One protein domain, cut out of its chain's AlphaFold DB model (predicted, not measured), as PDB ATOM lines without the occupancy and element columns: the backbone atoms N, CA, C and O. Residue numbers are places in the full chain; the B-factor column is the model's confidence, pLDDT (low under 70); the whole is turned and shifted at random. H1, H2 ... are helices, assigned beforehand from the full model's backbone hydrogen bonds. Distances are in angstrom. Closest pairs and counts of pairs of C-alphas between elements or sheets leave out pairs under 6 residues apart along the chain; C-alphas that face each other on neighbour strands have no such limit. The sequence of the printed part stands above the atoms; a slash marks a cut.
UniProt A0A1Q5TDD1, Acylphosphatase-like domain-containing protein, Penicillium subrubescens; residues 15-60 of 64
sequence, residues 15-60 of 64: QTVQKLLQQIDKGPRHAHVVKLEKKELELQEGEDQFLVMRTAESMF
ATOM      1  N   GLN A  15     208.144 257.512 193.438       93.25
ATOM      2  CA  GLN A  15     206.836 258.112 193.164       93.25
ATOM      3  C   GLN A  15     206.924 259.614 192.859       93.25
ATOM      4  O   GLN A  15     206.149 260.136 192.052       93.25
ATOM      5  N   THR A  16     207.847 260.322 193.505       93.00
ATOM      6  CA  THR A  16     208.063 261.759 193.307       93.00
ATOM      7  C   THR A  16     208.784 262.008 191.987       93.00
ATOM      8  O   THR A  16     208.343 262.854 191.204       93.00
ATOM      9  N   VAL A  17     209.819 261.216 191.687       92.19
ATOM     10  CA  VAL A  17     210.545 261.274 190.410       92.19
ATOM     11  C   VAL A  17     209.605 260.983 189.239       92.19
ATOM     12  O   VAL A  17     209.566 261.742 188.272       92.19
ATOM     13  N   GLN A  18     208.766 259.948 189.334       92.56
ATOM     14  CA  GLN A  18     207.795 259.628 188.283       92.56
ATOM     15  C   GLN A  18     206.791 260.762 188.040       92.56
ATOM     16  O   GLN A  18     206.498 261.085 186.887       92.56
ATOM     17  N   LYS A  19     206.280 261.401 189.102       94.25
ATOM     18  CA  LYS A  19     205.390 262.565 188.970       94.25
ATOM     19  C   LYS A  19     206.091 263.727 188.272       94.25
ATOM     20  O   LYS A  19     205.482 264.346 187.404       94.25
ATOM     21  N   LEU A  20     207.352 263.999 188.612       92.06
ATOM     22  CA  LEU A  20     208.135 265.043 187.954       92.06
ATOM     23  C   LEU A  20     208.288 264.757 186.455       92.06
ATOM     24  O   LEU A  20     207.982 265.626 185.643       92.06
ATOM     25  N   LEU A  21     208.683 263.537 186.081       91.94
ATOM     26  CA  LEU A  21     208.848 263.150 184.675       91.94
ATOM     27  C   LEU A  21     207.547 263.312 183.875       91.94
ATOM     28  O   LEU A  21     207.584 263.798 182.749       91.94
ATOM     29  N   GLN A  22     206.389 262.990 184.463       92.06
ATOM     30  CA  GLN A  22     205.087 263.219 183.822       92.06
ATOM     31  C   GLN A  22     204.767 264.707 183.621       92.06
ATOM     32  O   GLN A  22     204.127 265.073 182.637       92.06
ATOM     33  N   GLN A  23     205.166 265.576 184.555       91.25
ATOM     34  CA  GLN A  23     204.994 267.023 184.393       91.25
ATOM     35  C   GLN A  23     205.932 267.576 183.315       91.25
ATOM     36  O   GLN A  23     205.519 268.431 182.535       91.25
ATOM     37  N   ILE A  24     207.164 267.061 183.238       91.44
ATOM     38  CA  ILE A  24     208.120 267.428 182.188       91.44
ATOM     39  C   ILE A  24     207.594 266.997 180.820       91.44
ATOM     40  O   ILE A  24     207.594 267.816 179.913       91.44
ATOM     41  N   ASP A  25     207.093 265.770 180.676       89.75
ATOM     42  CA  ASP A  25     206.542 265.260 179.412       89.75
ATOM     43  C   ASP A  25     205.371 266.108 178.882       89.75
ATOM     44  O   ASP A  25     205.284 266.393 177.691       89.75
ATOM     45  N   LYS A  26     204.509 266.605 179.777       90.50
ATOM     46  CA  LYS A  26     203.436 267.548 179.411       90.50
ATOM     47  C   LYS A  26     203.965 268.926 179.018       90.50
ATOM     48  O   LYS A  26     203.358 269.601 178.188       90.50
ATOM     49  N   GLY A  27     205.073 269.339 179.624       85.94
ATOM     50  CA  GLY A  27     205.642 270.668 179.486       85.94
ATOM     51  C   GLY A  27     204.842 271.759 180.215       85.94
ATOM     52  O   GLY A  27     203.665 271.593 180.548       85.94
ATOM     53  N   PRO A  28     205.468 272.914 180.498       86.88
ATOM     54  CA  PRO A  28     204.765 274.083 181.013       86.88
ATOM     55  C   PRO A  28     203.791 274.655 179.973       86.88
ATOM     56  O   PRO A  28     203.946 274.435 178.777       86.88
ATOM     57  N   ARG A  29     202.827 275.476 180.417       87.88
ATOM     58  CA  ARG A  29     201.699 275.990 179.604       87.88
ATOM     59  C   ARG A  29     202.063 276.531 178.211       87.88
ATOM     60  O   ARG A  29     201.240 276.462 177.307       87.88
ATOM     61  N   HIS A  30     203.254 277.105 178.057       86.00
ATOM     62  CA  HIS A  30     203.713 277.762 176.826       86.00
ATOM     63  C   HIS A  30     204.816 276.994 176.085       86.00
ATOM     64  O   HIS A  30     205.408 277.533 175.155       86.00
ATOM     65  N   ALA A  31     205.128 275.765 176.498       85.12
ATOM     66  CA  ALA A  31     206.128 274.928 175.849       85.12
ATOM     67  C   ALA A  31     205.495 273.646 175.311       85.12
ATOM     68  O   ALA A  31     204.512 273.141 175.846       85.12
ATOM     69  N   HIS A  32     206.099 273.110 174.255       85.94
ATOM     70  CA  HIS A  32     205.721 271.827 173.689       85.94
ATOM     71  C   HIS A  32     206.912 270.877 173.768       85.94
ATOM     72  O   HIS A  32     207.932 271.095 173.110       85.94
ATOM     73  N   VAL A  33     206.792 269.846 174.603       86.69
ATOM     74  CA  VAL A  33     207.817 268.812 174.736       86.69
ATOM     75  C   VAL A  33     207.579 267.768 173.657       86.69
ATOM     76  O   VAL A  33     206.563 267.088 173.631       86.69
ATOM     77  N   VAL A  34     208.524 267.691 172.723       89.62
ATOM     78  CA  VAL A  34     208.458 266.774 171.574       89.62
ATOM     79  C   VAL A  34     209.087 265.416 171.872       89.62
ATOM     80  O   VAL A  34     208.831 264.444 171.167       89.62
ATOM     81  N   LYS A  35     209.961 265.360 172.880       88.56
ATOM     82  CA  LYS A  35     210.694 264.158 173.268       88.56
ATOM     83  C   LYS A  35     211.225 264.309 174.690       88.56
ATOM     84  O   LYS A  35     211.863 265.317 174.993       88.56
ATOM     85  N   LEU A  36     211.019 263.284 175.513       90.31
ATOM     86  CA  LEU A  36     211.661 263.124 176.815       90.31
ATOM     87  C   LEU A  36     212.601 261.913 176.761       90.31
ATOM     88  O   LEU A  36     212.172 260.794 176.488       90.31
ATOM     89  N   GLU A  37     213.888 262.140 177.011       91.44
ATOM     90  CA  GLU A  37     214.896 261.085 177.143       91.44
ATOM     91  C   GLU A  37     215.318 260.984 178.606       91.44
ATOM     92  O   GLU A  37     215.577 262.001 179.248       91.44
ATOM     93  N   LYS A  38     215.390 259.758 179.130       90.19
ATOM     94  CA  LYS A  38     215.805 259.481 180.506       90.19
ATOM     95  C   LYS A  38     216.940 258.467 180.522       90.19
ATOM     96  O   LYS A  38     216.974 257.559 179.693       90.19
ATOM     97  N   LYS A  39     217.840 258.625 181.485       92.19
ATOM     98  CA  LYS A  39     218.939 257.706 181.765       92.19
ATOM     99  C   LYS A  39     219.006 257.514 183.275       92.19
ATOM    100  O   LYS A  39     218.903 258.489 184.009       92.19
ATOM    101  N   GLU A  40     219.156 256.272 183.710       89.31
ATOM    102  CA  GLU A  40     219.408 255.968 185.117       89.31
ATOM    103  C   GLU A  40     220.863 256.308 185.455       89.31
ATOM    104  O   GLU A  40     221.782 255.987 184.692       89.31
ATOM    105  N   LEU A  41     221.044 257.010 186.568       89.19
ATOM    106  CA  LEU A  41     222.329 257.447 187.103       89.19
ATOM    107  C   LEU A  41     222.445 256.970 188.553       89.19
ATOM    108  O   LEU A  41     221.438 256.673 189.197       89.19
ATOM    109  N   GLU A  42     223.676 256.878 189.046       89.44
ATOM    110  CA  GLU A  42     223.938 256.558 190.448       89.44
ATOM    111  C   GLU A  42     223.556 257.740 191.350       89.44
ATOM    112  O   GLU A  42     223.551 258.891 190.917       89.44
ATOM    113  N   LEU A  43     223.219 257.447 192.608       86.75
ATOM    114  CA  LEU A  43     222.895 258.480 193.590       86.75
ATOM    115  C   LEU A  43     224.131 259.329 193.888       86.75
ATOM    116  O   LEU A  43     225.214 258.791 194.122       86.75
ATOM    117  N   GLN A  44     223.951 260.648 193.928       87.81
ATOM    118  CA  GLN A  44     225.013 261.572 194.296       87.81
ATOM    119  C   GLN A  44     224.858 261.974 195.761       87.81
ATOM    120  O   GLN A  44     223.898 262.648 196.144       87.81
ATOM    121  N   GLU A  45     225.813 261.554 196.590       85.38
ATOM    122  CA  GLU A  45     225.826 261.874 198.014       85.38
ATOM    123  C   GLU A  45     226.106 263.366 198.255       85.38
ATOM    124  O   GLU A  45     226.947 263.978 197.596       85.38
ATOM    125  N   GLY A  46     225.424 263.947 199.246       85.69
ATOM    126  CA  GLY A  46     225.653 265.327 199.684       85.69
ATOM    127  C   GLY A  46     224.825 266.402 198.970       85.69
ATOM    128  O   GLY A  46     225.018 267.579 199.267       85.69
ATOM    129  N   GLU A  47     223.899 266.036 198.080       83.44
ATOM    130  CA  GLU A  47     222.938 266.983 197.502       83.44
ATOM    131  C   GLU A  47     221.607 266.979 198.265       83.44
ATOM    132  O   GLU A  47     220.974 265.940 198.448       83.44
ATOM    133  N   ASP A  48     221.154 268.160 198.681       85.31
ATOM    134  CA  ASP A  48     219.901 268.362 199.420       85.31
ATOM    135  C   ASP A  48     219.001 269.449 198.801       85.31
ATOM    136  O   ASP A  48     217.944 269.786 199.343       85.31
ATOM    137  N   GLN A  49     219.403 270.003 197.654       85.69
ATOM    138  CA  GLN A  49     218.779 271.172 197.041       85.69
ATOM    139  C   GLN A  49     218.402 270.938 195.582       85.69
ATOM    140  O   GLN A  49     219.145 270.349 194.803       85.69
ATOM    141  N   PHE A  50     217.253 271.491 195.191       87.12
ATOM    142  CA  PHE A  50     216.846 271.590 193.794       87.12
ATOM    143  C   PHE A  50     217.286 272.942 193.226       87.12
ATOM    144  O   PHE A  50     216.791 273.991 193.649       87.12
ATOM    145  N   LEU A  51     218.201 272.924 192.257       85.38
ATOM    146  CA  LEU A  51     218.779 274.130 191.669       85.38
ATOM    147  C   LEU A  51     218.299 274.322 190.230       85.38
ATOM    148  O   LEU A  51     218.353 273.414 189.406       85.38
ATOM    149  N   VAL A  52     217.867 275.542 189.906       86.19
ATOM    150  CA  VAL A  52     217.536 275.931 188.530       86.19
ATOM    151  C   VAL A  52     218.696 276.730 187.965       86.19
ATOM    152  O   VAL A  52     218.902 277.889 188.328       86.19
ATOM    153  N   MET A  53     219.444 276.117 187.054       80.75
ATOM    154  CA  MET A  53     220.545 276.783 186.370       80.75
ATOM    155  C   MET A  53     220.080 277.322 185.024       80.75
ATOM    156  O   MET A  53     219.422 276.645 184.237       80.75
ATOM    157  N   ARG A  54     220.441 278.573 184.754       76.25
ATOM    158  CA  ARG A  54     220.290 279.169 183.433       76.25
ATOM    159  C   ARG A  54     221.562 278.901 182.644       76.25
ATOM    160  O   ARG A  54     222.644 279.295 183.072       76.25
ATOM    161  N   THR A  55     221.437 278.271 181.482       65.00
ATOM    162  CA  THR A  55     222.542 278.228 180.517       65.00
ATOM    163  C   THR A  55     222.885 279.656 180.081       65.00
ATOM    164  O   THR A  55     222.017 280.537 180.103       65.00
ATOM    165  N   ALA A  56     224.141 279.904 179.691       58.28
ATOM    166  CA  ALA A  56     224.654 281.239 179.355       58.28
ATOM    167  C   ALA A  56     223.754 282.023 178.371       58.28
ATOM    168  O   ALA A  56     223.631 283.237 178.493       58.28
ATOM    169  N   GLU A  57     223.040 281.345 177.466       53.38
ATOM    170  CA  GLU A  57     222.080 281.967 176.539       53.38
ATOM    171  C   GLU A  57     220.904 282.685 177.227       53.38
ATOM    172  O   GLU A  57     220.435 283.709 176.731       53.38
ATOM    173  N   SER A  58     220.457 282.225 178.398       55.31
ATOM    174  CA  SER A  58     219.321 282.835 179.109       55.31
ATOM    175  C   SER A  58     219.656 284.203 179.725       55.31
ATOM    176  O   SER A  58     218.741 284.927 180.121       55.31
ATOM    177  N   MET A  59     220.946 284.555 179.841       50.47
ATOM    178  CA  MET A  59     221.380 285.885 180.294       50.47
ATOM    179  C   MET A  59     221.285 286.931 179.176       50.47
ATOM    180  O   MET A  59     220.981 288.087 179.453       50.47
ATOM    181  N   PHE A  60     221.468 286.535 177.910       54.75
ATOM    182  CA  PHE A  60     221.530 287.474 176.781       54.75
ATOM    183  C   PHE A  60     220.158 287.952 176.273       54.75
ATOM    184  O   PHE A  60     220.104 288.882 175.478       54.75
TER     185      PHE A  60
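AT A GLANCE: This is residues 15 to 60 of the 64 residues of the protein "Acylphosphatase-like domain-containing protein" of Penicillium subrubescens (UniProt A0A1Q5TDD1). There is little regular structure: one helix, H1, then a long open chain that turns back beside it and swings away through residues 39 to 60, which stick out and fold back in a wide, empty curve to the short H2. The 46 printed residues hold two named helices, H1 then H2, and no named strand; the class is all helix, with only 16 residues in named elements. The whole is loose, with a radius of gyration of the C-alphas of 13.6 A and spans of 33 by 27 by 17 A.

HOW THE PARTS SIT: H1, residues 15 to 26, and H2, residues 56 to 59, are apart. In H1 every O i to N i+4 pair is within hydrogen-bond range; H2 is too short for such a pair, and its one O i to N i+3 pair is within range. Residues 15 to 20, which belong to H1, stand free, as do residues 39 to 60.

IN THESE COORDINATES: H1 begins at C-alpha 15 (206.836, 258.112, 193.164) and measures 17.0 A. H2 ends at C-alpha 59 (221.380, 285.885, 180.294).

THE WHOLE: The C-alphas farthest apart, of Gln 15 and Phe 60, are 36.7 A apart. The printed part has no cut, and a long link, residues 27 to 55, joins H1 to H2. The pLDDT is under 70 in residues 55 to 60.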